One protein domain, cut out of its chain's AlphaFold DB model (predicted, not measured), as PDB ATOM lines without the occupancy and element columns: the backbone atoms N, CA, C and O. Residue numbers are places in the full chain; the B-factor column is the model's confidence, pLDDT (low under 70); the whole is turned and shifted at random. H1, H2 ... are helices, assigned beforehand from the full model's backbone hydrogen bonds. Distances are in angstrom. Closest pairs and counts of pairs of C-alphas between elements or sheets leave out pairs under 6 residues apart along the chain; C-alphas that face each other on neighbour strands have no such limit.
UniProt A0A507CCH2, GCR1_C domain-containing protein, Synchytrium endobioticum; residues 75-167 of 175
ATOM      1  N   HIS A  75     185.963 202.146 193.369       95.06
ATOM      2  CA  HIS A  75     187.312 202.242 193.922       95.06
ATOM      3  C   HIS A  75     187.643 203.675 194.352       95.06
ATOM      4  O   HIS A  75     188.119 203.885 195.464       95.06
ATOM      5  N   GLU A  76     187.328 204.673 193.519       92.50
ATOM      6  CA  GLU A  76     187.490 206.087 193.887       92.50
ATOM      7  C   GLU A  76     186.624 206.441 195.101       92.50
ATOM      8  O   GLU A  76     187.128 207.016 196.060       92.50
ATOM      9  N   ALA A  77     185.351 206.028 195.117       93.81
ATOM     10  CA  ALA A  77     184.464 206.262 196.255       93.81
ATOM     11  C   ALA A  77     184.974 205.600 197.549       93.81
ATOM     12  O   ALA A  77     184.872 206.199 198.619       93.81
ATOM     13  N   TYR A  78     185.534 204.391 197.456       95.38
ATOM     14  CA  TYR A  78     186.152 203.685 198.579       95.38
ATOM     15  C   TYR A  78     187.395 204.410 199.085       95.38
ATOM     16  O   TYR A  78     187.530 204.646 200.287       95.38
ATOM     17  N   ASN A  79     188.261 204.838 198.168       93.81
ATOM     18  CA  ASN A  79     189.466 205.577 198.504       93.81
ATOM     19  C   ASN A  79     189.138 206.939 199.138       93.81
ATOM     20  O   ASN A  79     189.673 207.258 200.195       93.81
ATOM     21  N   GLU A  80     188.193 207.701 198.580       92.69
ATOM     22  CA  GLU A  80     187.670 208.932 199.194       92.69
ATOM     23  C   GLU A  80     187.144 208.688 200.618       92.69
ATOM     24  O   GLU A  80     187.336 209.518 201.513       92.69
ATOM     25  N   TRP A  81     186.460 207.561 200.835       95.56
ATOM     26  CA  TRP A  81     185.821 207.268 202.111       95.56
ATOM     27  C   TRP A  81     186.814 206.923 203.214       95.56
ATOM     28  O   TRP A  81     186.683 207.446 204.321       95.56
ATOM     29  N   TYR A  82     187.789 206.060 202.920       94.94
ATOM     30  CA  TYR A  82     188.704 205.507 203.922       94.94
ATOM     31  C   TYR A  82     190.080 206.172 203.940       94.94
ATOM     32  O   TYR A  82     190.612 206.418 205.022       94.94
ATOM     33  N   ASN A  83     190.624 206.523 202.775       91.81
ATOM     34  CA  ASN A  83     192.011 206.980 202.638       91.81
ATOM     35  C   ASN A  83     192.117 208.489 202.380       91.81
ATOM     36  O   ASN A  83     193.145 209.096 202.665       91.81
ATOM     37  N   GLY A  84     191.049 209.100 201.864       87.38
ATOM     38  CA  GLY A  84     191.082 210.470 201.367       87.38
ATOM     39  C   GLY A  84     191.674 210.559 199.959       87.38
ATOM     40  O   GLY A  84     192.159 209.585 199.383       87.38
ATOM     41  N   VAL A  85     191.584 211.748 199.367       81.31
ATOM     42  CA  VAL A  85     192.045 212.027 197.998       81.31
ATOM     43  C   VAL A  85     192.718 213.390 197.943       81.31
ATOM     44  O   VAL A  85     192.283 214.320 198.618       81.31
ATOM     45  N   ASN A  86     193.768 213.528 197.130       82.94
ATOM     46  CA  ASN A  86     194.465 214.800 196.879       82.94
ATOM     47  C   ASN A  86     194.914 215.542 198.154       82.94
ATOM     48  O   ASN A  86     194.793 216.760 198.245       82.94
ATOM     49  N   GLY A  87     195.395 214.808 199.164       77.94
ATOM     50  CA  GLY A  87     195.835 215.386 200.440       77.94
ATOM     51  C   GLY A  87     194.700 215.834 201.372       77.94
ATOM     52  O   GLY A  87     194.968 216.382 202.439       77.94
ATOM     53  N   HIS A  88     193.437 215.595 201.008       83.50
ATOM     54  CA  HIS A  88     192.295 215.823 201.887       83.50
ATOM     55  C   HIS A  88     192.045 214.622 202.801       83.50
ATOM     56  O   HIS A  88     192.256 213.474 202.407       83.50
ATOM     57  N   LEU A  89     191.535 214.897 204.008       89.12
ATOM     58  CA  LEU A  89     191.086 213.869 204.947       89.12
ATOM     59  C   LEU A  89     190.025 212.968 204.311       89.12
ATOM     60  O   LEU A  89     189.198 213.419 203.513       89.12
ATOM     61  N   SER A  90     190.028 211.700 204.717       93.88
ATOM     62  CA  SER A  90     188.984 210.761 204.329       93.88
ATOM     63  C   SER A  90     187.626 211.209 204.865       93.88
ATOM     64  O   SER A  90     187.532 211.866 205.909       93.88
ATOM     65  N   ILE A  91     186.551 210.838 204.164       93.62
ATOM     66  CA  ILE A  91     185.198 211.149 204.640       93.62
ATOM     67  C   ILE A  91     184.998 210.545 206.029       93.62
ATOM     68  O   ILE A  91     184.518 211.247 206.913       93.62
ATOM     69  N   LYS A  92     185.434 209.301 206.259       94.31
ATOM     70  CA  LYS A  92     185.318 208.640 207.561       94.31
ATOM     71  C   LYS A  92     185.974 209.450 208.684       94.31
ATOM     72  O   LYS A  92     185.334 209.670 209.709       94.31
ATOM     73  N   SER A  93     187.184 209.968 208.472       92.38
ATOM     74  CA  SER A  93     187.861 210.812 209.465       92.38
ATOM     75  C   SER A  93     187.122 212.129 209.723       92.38
ATOM     76  O   SER A  93     187.082 212.596 210.860       92.38
ATOM     77  N   LEU A  94     186.489 212.720 208.702       92.56
ATOM     78  CA  LEU A  94     185.641 213.904 208.884       92.56
ATOM     79  C   LEU A  94     184.390 213.592 209.724       92.56
ATOM     80  O   LEU A  94     184.004 214.400 210.568       92.56
ATOM     81  N   GLU A  95     183.776 212.419 209.543       93.12
ATOM     82  CA  GLU A  95     182.621 211.996 210.351       93.12
ATOM     83  C   GLU A  95     183.002 211.689 211.804       93.12
ATOM     84  O   GLU A  95     182.244 211.992 212.728       93.12
ATOM     85  N   GLU A  96     184.180 211.109 212.021       91.94
ATOM     86  CA  GLU A  96     184.727 210.865 213.356       91.94
ATOM     87  C   GLU A  96     185.033 212.181 214.083       91.94
ATOM     88  O   GLU A  96     184.676 212.333 215.253       91.94
ATOM     89  N   ASN A  97     185.615 213.159 213.381       89.56
ATOM     90  CA  ASN A  97     185.874 214.494 213.919       89.56
ATOM     91  C   ASN A  97     184.568 215.225 214.281       89.56
ATOM     92  O   ASN A  97     184.442 215.750 215.385       89.56
ATOM     93  N   GLU A  98     183.559 215.180 213.407       91.69
ATOM     94  CA  GLU A  98     182.221 215.712 213.693       91.69
ATOM     95  C   GLU A  98     181.623 215.093 214.959       91.69
ATOM     96  O   GLU A  98     181.079 215.812 215.791       91.69
ATOM     97  N   LYS A  99     181.749 213.775 215.148       92.06
ATOM     98  CA  LYS A  99     181.251 213.098 216.353       92.06
ATOM     99  C   LYS A  99     181.998 213.539 217.615       92.06
ATOM    100  O   LYS A  99     181.376 213.659 218.667       92.06
ATOM    101  N   ALA A 100     183.309 213.747 217.517       93.81
ATOM    102  CA  ALA A 100     184.139 214.161 218.644       93.81
ATOM    103  C   ALA A 100     183.903 215.627 219.044       93.81
ATOM    104  O   ALA A 100     183.867 215.939 220.230       93.81
ATOM    105  N   ASN A 101     183.715 216.509 218.060       92.00
ATOM    106  CA  ASN A 101     183.729 217.961 218.260       92.00
ATOM    107  C   ASN A 101     182.366 218.636 218.034       92.00
ATOM    108  O   ASN A 101     182.248 219.847 218.208       92.00
ATOM    109  N   ASN A 102     181.340 217.878 217.634       91.38
ATOM    110  CA  ASN A 102     180.029 218.381 217.209       91.38
ATOM    111  C   ASN A 102     180.113 219.432 216.077       91.38
ATOM    112  O   ASN A 102     179.235 220.288 215.937       91.38
ATOM    113  N   ASP A 103     181.177 219.382 215.264       86.88
ATOM    114  CA  ASP A 103     181.388 220.305 214.151       86.88
ATOM    115  C   ASP A 103     180.877 219.724 212.825       86.88
ATOM    116  O   ASP A 103     181.423 218.777 212.261       86.88
ATOM    117  N   THR A 104     179.826 220.353 212.299       87.25
ATOM    118  CA  THR A 104     179.180 219.996 211.027       87.25
ATOM    119  C   THR A 104     179.544 220.948 209.886       87.25
ATOM    120  O   THR A 104     178.970 220.855 208.795       87.25
ATOM    121  N   SER A 105     180.468 221.889 210.113       87.06
ATOM    122  CA  SER A 105     180.884 222.919 209.151       87.06
ATOM    123  C   SER A 105     181.301 222.311 207.812       87.06
ATOM    124  O   SER A 105     180.853 222.760 206.755       87.06
ATOM    125  N   TRP A 106     182.044 221.206 207.855       86.50
ATOM    126  CA  TRP A 106     182.528 220.506 206.674       86.50
ATOM    127  C   TRP A 106     181.402 219.924 205.812       86.50
ATOM    128  O   TRP A 106     181.632 219.680 204.631       86.50
ATOM    129  N   ARG A 107     180.177 219.726 206.319       85.81
ATOM    130  CA  ARG A 107     179.022 219.271 205.514       85.81
ATOM    131  C   ARG A 107     178.283 220.412 204.812       85.81
ATOM    132  O   ARG A 107     177.466 220.154 203.927       85.81
ATOM    133  N   LYS A 108     178.560 221.666 205.171       86.44
ATOM    134  CA  LYS A 108     177.889 222.840 204.601       86.44
ATOM    135  C   LYS A 108     178.598 223.293 203.321       86.44
ATOM    136  O   LYS A 108     179.820 223.234 203.206       86.44
ATOM    137  N   GLY A 109     177.814 223.693 202.325       83.69
ATOM    138  CA  GLY A 109     178.287 224.435 201.156       83.69
ATOM    139  C   GLY A 109     178.076 225.939 201.344       83.69
ATOM    140  O   GLY A 109     177.428 226.355 202.303       83.69
ATOM    141  N   ALA A 110     178.559 226.756 200.403       85.50
ATOM    142  CA  ALA A 110     178.380 228.213 200.461       85.50
ATOM    143  C   ALA A 110     176.906 228.642 200.322       85.50
ATOM    144  O   ALA A 110     176.518 229.721 200.758       85.50
ATOM    145  N   THR A 111     176.062 227.786 199.737       86.88
ATOM    146  CA  THR A 111     174.616 228.000 199.594       86.88
ATOM    147  C   THR A 111     173.822 226.787 200.073       86.88
ATOM    148  O   THR A 111     174.310 225.656 200.042       86.88
ATOM    149  N   ALA A 112     172.543 226.980 200.414       87.88
ATOM    150  CA  ALA A 112     171.641 225.882 200.775       87.88
ATOM    151  C   ALA A 112     171.539 224.802 199.676       87.88
ATOM    152  O   ALA A 112     171.496 223.605 199.967       87.88
ATOM    153  N   ARG A 113     171.567 225.208 198.396       87.25
ATOM    154  CA  ARG A 113     171.562 224.284 197.249       87.25
ATOM    155  C   ARG A 113     172.829 223.428 197.199       87.25
ATOM    156  O   ARG A 113     172.745 222.223 196.947       87.25
ATOM    157  N   GLN A 114     173.990 224.029 197.445       85.62
ATOM    158  CA  GLN A 114     175.255 223.296 197.511       85.62
ATOM    159  C   GLN A 114     175.292 222.359 198.717       85.62
ATOM    160  O   GLN A 114     175.666 221.204 198.554       85.62
ATOM    161  N   THR A 115     174.825 222.809 199.885       87.12
ATOM    162  CA  THR A 115     174.679 221.966 201.080       87.12
ATOM    163  C   THR A 115     173.837 220.727 200.779       87.12
ATOM    164  O   THR A 115     174.283 219.606 201.010       87.12
ATOM    165  N   LYS A 116     172.659 220.891 200.161       88.94
ATOM    166  CA  LYS A 116     171.813 219.758 199.750       88.94
ATOM    167  C   LYS A 116     172.537 218.803 198.794       88.94
ATOM    168  O   LYS A 116     172.467 217.590 198.969       88.94
ATOM    169  N   SER A 117     173.252 219.343 197.808       87.81
ATOM    170  CA  SER A 117     174.011 218.538 196.837       87.81
ATOM    171  C   SER A 117     175.130 217.740 197.517       87.81
ATOM    172  O   SER A 117     175.323 216.566 197.212       87.81
ATOM    173  N   LYS A 118     175.812 218.345 198.498       89.25
ATOM    174  CA  LYS A 118     176.841 217.691 199.311       89.25
ATOM    175  C   LYS A 118     176.272 216.563 200.170       89.25
ATOM    176  O   LYS A 118     176.862 215.489 200.229       89.25
ATOM    177  N   TYR A 119     175.104 216.755 200.780       91.38
ATOM    178  CA  TYR A 119     174.443 215.680 201.523       91.38
ATOM    179  C   TYR A 119     174.093 214.485 200.632       91.38
ATOM    180  O   TYR A 119     174.369 213.349 201.014       91.38
ATOM    181  N   GLU A 120     173.551 214.712 199.433       91.50
ATOM    182  CA  GLU A 120     173.268 213.613 198.499       91.50
ATOM    183  C   GLU A 120     174.549 212.926 198.007       91.50
ATOM    184  O   GLU A 120     174.598 211.698 197.931       91.50
ATOM    185  N   TYR A 121     175.609 213.691 197.739       92.38
ATOM    186  CA  TYR A 121     176.938 213.165 197.419       92.38
ATOM    187  C   TYR A 121     177.453 212.199 198.491       92.38
ATOM    188  O   TYR A 121     177.840 211.072 198.167       92.38
ATOM    189  N   LEU A 122     177.424 212.623 199.758       92.88
ATOM    190  CA  LEU A 122     177.913 211.835 200.892       92.88
ATOM    191  C   LEU A 122     177.036 210.604 201.116       92.88
ATOM    192  O   LEU A 122     177.542 209.499 201.303       92.88
ATOM    193  N   ARG A 123     175.713 210.780 201.030       93.00
ATOM    194  CA  ARG A 123     174.740 209.695 201.155       93.00
ATOM    195  C   ARG A 123     174.981 208.601 200.118       93.00
ATOM    196  O   ARG A 123     175.001 207.430 200.482       93.00
ATOM    197  N   ARG A 124     175.176 208.962 198.845       92.19
ATOM    198  CA  ARG A 124     175.421 207.988 197.769       92.19
ATOM    199  C   ARG A 124     176.697 207.188 197.985       92.19
ATOM    200  O   ARG A 124     176.672 205.972 197.824       92.19
ATOM    201  N   ARG A 125     177.780 207.847 198.394       94.00
ATOM    202  CA  ARG A 125     179.045 207.173 198.716       94.00
ATOM    203  C   ARG A 125     178.872 206.220 199.885       94.00
ATOM    204  O   ARG A 125     179.172 205.045 199.735       94.00
ATOM    205  N   ARG A 126     178.252 206.671 200.980       94.75
ATOM    206  CA  ARG A 126     177.966 205.809 202.134       94.75
ATOM    207  C   ARG A 126     177.218 204.534 201.740       94.75
ATOM    208  O   ARG A 126     177.570 203.467 202.219       94.75
ATOM    209  N   GLN A 127     176.215 204.630 200.866       94.94
ATOM    210  CA  GLN A 127     175.464 203.460 200.395       94.94
ATOM    211  C   GLN A 127     176.345 202.453 199.641       94.94
ATOM    212  O   GLN A 127     176.235 201.253 199.880       94.94
ATOM    213  N   VAL A 128     177.231 202.933 198.763       95.56
ATOM    214  CA  VAL A 128     178.203 202.079 198.060       95.56
ATOM    215  C   VAL A 128     179.148 201.405 199.047       95.56
ATOM    216  O   VAL A 128     179.322 200.193 198.981       95.56
ATOM    217  N   ILE A 129     179.696 202.162 199.998       96.12
ATOM    218  CA  ILE A 129     180.619 201.627 201.004       96.12
ATOM    219  C   ILE A 129     179.946 200.579 201.884       96.12
ATOM    220  O   ILE A 129     180.492 199.501 202.062       96.12
ATOM    221  N   GLN A 130     178.717 200.831 202.338       95.31
ATOM    222  CA  GLN A 130     177.948 199.848 203.102       95.31
ATOM    223  C   GLN A 130     177.725 198.541 202.332       95.31
ATOM    224  O   GLN A 130     177.700 197.474 202.939       95.31
ATOM    225  N   LEU A 131     177.558 198.605 201.006       96.12
ATOM    226  CA  LEU A 131     177.422 197.408 200.180       96.12
ATOM    227  C   LEU A 131     178.750 196.650 200.041       96.12
ATOM    228  O   LEU A 131     178.748 195.424 200.138       96.12
ATOM    229  N   VAL A 132     179.867 197.362 199.858       97.38
ATOM    230  CA  VAL A 132     181.214 196.764 199.844       97.38
ATOM    231  C   VAL A 132     181.509 196.101 201.190       97.38
ATOM    232  O   VAL A 132     181.815 194.912 201.229       97.38
ATOM    233  N   ASP A 133     181.326 196.827 202.294       95.69
ATOM    234  CA  ASP A 133     181.561 196.332 203.652       95.69
ATOM    235  C   ASP A 133     180.689 195.104 203.961       95.69
ATOM    236  O   ASP A 133     181.161 194.149 204.578       95.69
ATOM    237  N   LYS A 134     179.433 195.080 203.485       96.12
ATOM    238  CA  LYS A 134     178.547 193.912 203.616       96.12
ATOM    239  C   LYS A 134     179.126 192.685 202.915       96.12
ATOM    240  O   LYS A 134     179.161 191.619 203.518       96.12
ATOM    241  N   LYS A 135     179.598 192.825 201.673       96.12
ATOM    242  CA  LYS A 135     180.194 191.715 200.912       96.12
ATOM    243  C   LYS A 135     181.477 191.198 201.555       96.12
ATOM    244  O   LYS A 135     181.692 189.992 201.616       96.12
ATOM    245  N   VAL A 136     182.297 192.103 202.087       97.69
ATOM    246  CA  VAL A 136     183.493 191.724 202.849       97.69
ATOM    247  C   VAL A 136     183.110 190.946 204.110       97.69
ATOM    248  O   VAL A 136     183.683 189.895 204.382       97.69
ATOM    249  N   ALA A 137     182.092 191.400 204.845       97.06
ATOM    250  CA  ALA A 137     181.579 190.689 206.016       97.06
ATOM    251  C   ALA A 137     180.965 189.314 205.676       97.06
ATOM    252  O   ALA A 137     180.989 188.412 206.509       97.06
ATOM    253  N   GLU A 138     180.457 189.133 204.453       96.88
ATOM    254  CA  GLU A 138     179.981 187.849 203.908       96.88
ATOM    255  C   GLU A 138     181.124 186.895 203.496       96.88
ATOM    256  O   GLU A 138     180.860 185.767 203.084       96.88
ATOM    257  N   GLY A 139     182.388 187.310 203.639       96.81
ATOM    258  CA  GLY A 139     183.568 186.480 203.383       96.81
ATOM    259  C   GLY A 139     184.270 186.757 202.052       96.81
ATOM    260  O   GLY A 139     185.210 186.044 201.701       96.81
ATOM    261  N   MET A 140     183.847 187.779 201.302       97.88
ATOM    262  CA  MET A 140     184.521 188.185 200.068       97.88
ATOM    263  C   MET A 140     185.796 188.991 200.368       97.88
ATOM    264  O   MET A 140     185.826 189.802 201.292       97.88
ATOM    265  N   SER A 141     186.854 188.818 199.569       98.12
ATOM    266  CA  SER A 141     188.015 189.715 199.647       98.12
ATOM    267  C   SER A 141     187.623 191.142 199.249       98.12
ATOM    268  O   SER A 141     186.710 191.338 198.446       98.12
ATOM    269  N   LEU A 142     188.326 192.146 199.781       97.12
ATOM    270  CA  LEU A 142     188.039 193.548 199.475       97.12
ATOM    271  C   LEU A 142     188.076 193.829 197.964       97.12
ATOM    272  O   LEU A 142     187.136 194.419 197.443       97.12
ATOM    273  N   ASP A 143     189.099 193.349 197.256       97.56
ATOM    274  CA  ASP A 143     189.236 193.562 195.808       97.56
ATOM    275  C   ASP A 143     188.062 192.961 195.026       97.56
ATOM    276  O   ASP A 143     187.500 193.599 194.135       97.56
ATOM    277  N   ASN A 144     187.630 191.751 195.393       97.88
ATOM    278  CA  ASN A 144     186.479 191.115 194.756       97.88
ATOM    279  C   ASN A 144     185.180 191.860 195.086       97.88
ATOM    280  O   ASN A 144     184.353 192.051 194.197       97.88
ATOM    281  N   ALA A 145     185.020 192.338 196.323       97.88
ATOM    282  CA  ALA A 145     183.854 193.114 196.731       97.88
ATOM    283  C   ALA A 145     183.774 194.446 195.973       97.88
ATOM    284  O   ALA A 145     182.698 194.824 195.504       97.88
ATOM    285  N   LEU A 146     184.903 195.138 195.805       97.62
ATOM    286  CA  LEU A 146     184.982 196.359 195.008       97.62
ATOM    287  C   LEU A 146     184.629 196.089 193.543       97.62
ATOM    288  O   LEU A 146     183.789 196.799 192.994       97.62
ATOM    289  N   ASN A 147     185.193 195.039 192.939       97.62
ATOM    290  CA  ASN A 147     184.913 194.656 191.552       97.62
ATOM    291  C   ASN A 147     183.449 194.254 191.327       97.62
ATOM    292  O   ASN A 147     182.848 194.631 190.322       97.62
ATOM    293  N   GLU A 148     182.838 193.523 192.258       96.69
ATOM    294  CA  GLU A 148     181.437 193.127 192.119       96.69
ATOM    295  C   GLU A 148     180.501 194.338 192.235       96.69
ATOM    296  O   GLU A 148     179.556 194.481 191.462       96.69
ATOM    297  N   VAL A 149     180.775 195.260 193.162       96.62
ATOM    298  CA  VAL A 149     179.980 196.491 193.295       96.62
ATOM    299  C   VAL A 149     180.214 197.442 192.114       96.62
ATOM    300  O   VAL A 149     179.280 198.127 191.690       96.62
ATOM    301  N   GLU A 150     181.422 197.461 191.542       97.12
ATOM    302  CA  GLU A 150     181.740 198.160 190.289       97.12
ATOM    303  C   GLU A 150     180.865 197.634 189.140       97.12
ATOM    304  O   GLU A 150     180.218 198.420 188.448       97.12
ATOM    305  N   LEU A 151     180.734 196.309 189.011       95.88
ATOM    306  CA  LEU A 151     179.874 195.681 188.006       95.88
ATOM    307  C   LEU A 151     178.395 196.068 188.186       95.88
ATOM    308  O   LEU A 151     177.715 196.410 187.217       95.88
ATOM    309  N   LEU A 152     177.898 196.097 189.428       94.00
ATOM    310  CA  LEU A 152     176.539 196.573 189.724       94.00
ATOM    311  C   LEU A 152     176.335 198.042 189.336       94.00
ATOM    312  O   LEU A 152     175.228 198.442 188.957       94.00
ATOM    313  N   ARG A 153     177.377 198.877 189.439       94.44
ATOM    314  CA  ARG A 153     177.325 200.261 188.956       94.44
ATOM    315  C   ARG A 153     177.215 200.298 187.439       94.44
ATOM    316  O   ARG A 153     176.331 200.991 186.935       94.44
ATOM    317  N   ASP A 154     178.077 199.574 186.737       92.00
ATOM    318  CA  ASP A 154     178.123 199.582 185.271       92.00
ATOM    319  C   ASP A 154     176.817 199.077 184.656       92.00
ATOM    320  O   ASP A 154     176.291 199.682 183.718       92.00
ATOM    321  N   ASN A 155     176.201 198.082 185.295       91.62
ATOM    322  CA  ASN A 155     174.884 197.566 184.922       91.62
ATOM    323  C   ASN A 155     173.716 198.477 185.351       91.62
ATOM    324  O   ASN A 155     172.557 198.185 185.064       91.62
ATOM    325  N   LYS A 156     173.990 199.616 186.005       88.25
ATOM    326  CA  LYS A 156     173.002 200.573 186.548       88.25
ATOM    327  C   LYS A 156     172.072 199.968 187.608       88.25
ATOM    328  O   LYS A 156     170.981 200.486 187.855       88.25
ATOM    329  N   GLU A 157     172.525 198.927 188.293       88.31
ATOM    330  CA  GLU A 157     171.735 198.160 189.256       88.31
ATOM    331  C   GLU A 157     171.877 198.653 190.696       88.31
ATOM    332  O   GLU A 157     170.997 198.379 191.508       88.31
ATOM    333  N   LEU A 158     172.895 199.462 191.026       86.75
ATOM    334  CA  LEU A 158     173.086 200.013 192.382       86.75
ATOM    335  C   LEU A 158     171.803 200.607 192.994       86.75
ATOM    336  O   LEU A 158     171.527 200.445 194.181       86.75
ATOM    337  N   ASN A 159     170.988 201.293 192.186       82.69
ATOM    338  CA  ASN A 159     169.739 201.891 192.660       82.69
ATOM    339  C   ASN A 159     168.709 200.853 193.123       82.69
ATOM    340  O   ASN A 159     167.957 201.153 194.052       82.69
ATOM    341  N   SER A 160     168.675 199.678 192.495       79.25
ATOM    342  CA  SER A 160     167.796 198.563 192.862       79.25
ATOM    343  C   SER A 160     168.195 197.983 194.217       79.25
ATOM    344  O   SER A 160     167.328 197.738 195.051       79.25
ATOM    345  N   PHE A 161     169.500 197.879 194.488       77.50
ATOM    346  CA  PHE A 161     170.018 197.455 195.792       77.50
ATOM    347  C   PHE A 161     169.722 198.475 196.896       77.50
ATOM    348  O   PHE A 161     169.330 198.105 198.000       77.50
ATOM    349  N   PHE A 162     169.858 199.771 196.606       81.50
ATOM    350  CA  PHE A 162     169.609 200.819 197.602       81.50
ATOM    351  C   PHE A 162     168.126 201.133 197.815       81.50
ATOM    352  O   PHE A 162     167.760 201.686 198.850       81.50
ATOM    353  N   ASN A 163     167.268 200.818 196.842       78.38
ATOM    354  CA  ASN A 163     165.827 201.042 196.909       78.38
ATOM    355  C   ASN A 163     165.070 199.800 196.412       78.38
ATOM    356  O   ASN A 163     164.425 199.864 195.362       78.38
ATOM    357  N   PRO A 164     165.067 198.693 197.175       61.16
ATOM    358  CA  PRO A 164     164.458 197.437 196.735       61.16
ATOM    359  C   PRO A 164     162.957 197.576 196.435       61.16
ATOM    360  O   PRO A 164     162.447 196.944 195.521       61.16
ATOM    361  N   LYS A 165     162.250 198.495 197.111       65.31
ATOM    362  CA  LYS A 165     160.825 198.797 196.842       65.31
ATOM    363  C   LYS A 165     160.563 199.509 195.505       65.31
ATOM    364  O   LYS A 165     159.412 199.641 195.109       65.31
ATOM    365  N   LYS A 166     161.604 200.034 194.851       58.44
ATOM    366  CA  LYS A 166     161.535 200.701 193.539       58.44
ATOM    367  C   LYS A 166     162.219 199.888 192.438       58.44
ATOM    368  O   LYS A 166     162.224 200.330 191.290       58.44
ATOM    369  N   ALA A 167     162.804 198.737 192.776       55.09
ATOM    370  CA  ALA A 167     163.337 197.819 191.789       55.09
ATOM    371  C   ALA A 167     162.160 197.261 190.979       55.09
ATOM    372  O   ALA A 167     161.215 196.704 191.539       55.09
TER     373      ALA A 167
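This is residues 75 to 167 of the 175 residues of the protein "GCR1_C domain-containing protein" of Synchytrium endobioticum (UniProt A0A507CCH2). Look first for one long helix, H3, that runs through the domain as its longest part; H1 crosses it, and H4 folds back on its last turns after a tight turn of chain. H2 follows H1 nearly end to end and leads away from H3, the link of residues 102 to 111 joins the end of H2 to the start of H3, and the little helix H5 sits near H3 and H4. The printed part has 93 residues with five named helices, in the order H1, H2, H3, H4, H5, and no named strand; its class is all helix. It is only just compact, close to loose, with a radius of gyration of the C-alphas of 14.7 A, and it spans 36 by 29 by 23 A.

Begin with H3, residues 112 to 137. H1, residues 75 to 82, touches residues 125 to 129 of H3 alone; the lines are about perpendicular at 83 degrees, and the closest C-alphas, of Ala 77 and Arg 125, are 6.0 A apart. H4, residues 142 to 154, touches residues 128 to 136 of H3 alone, at a steep tilt of 52 degrees, opposite ways; the closest C-alphas are those of Val 132 and Ala 145, 5.5 A apart. H1 and H4 are close but not clearly touching, with the C-alphas of His 75 and Leu 146 closest at 6.4 A. Go outward from H1 to H2, residues 91 to 101: the two touch at a shallow tilt of 19 degrees, the same way, with the C-alphas of Trp 81 and Ile 91 closest at 4.7 A. H2 is apart from H3, but only just, at 8.2 A, and it is also apart from H4. H5, residues 158 to 162, is close to H3 but not clearly touching, with the C-alphas of Gln 127 and Phe 162 closest at 7.0 A. It is likewise close to H4 but not clearly touching, with the C-alphas of Leu 152 and Leu 158 closest at 5.6 A. The packing of the helices is mostly crossed, but only just: of 3 pairs that touch and have a tilt, 1 is at a shallow tilt. In H1, H2, H3, H4 and H5 every O i to N i+4 pair is within hydrogen-bond range.

Find C-alpha 112 at (171.641, 225.882, 200.775); from there H3 runs 36.9 A to C-alpha 137 at (181.579, 190.689, 206.016). H4 covers 18.3 A, from Leu 142 to Asp 154. H1 opens the printed part at C-alpha 75, (187.312, 202.242, 193.922), and covers 10.6 A; H2 covers 15.3 A and H5 6.3 A.

The two C-alphas farthest apart, of Thr 111 and Gly 139, are 42.6 A apart. The printed part has no cut. The links H3 to H4 and H4 to H5 are tight, H1 to H2 and H2 to H3 are short, and there is no long link. The mean pLDDT of the printed part is 90.1; look for low confidence, under 70, at residues 164 to 167.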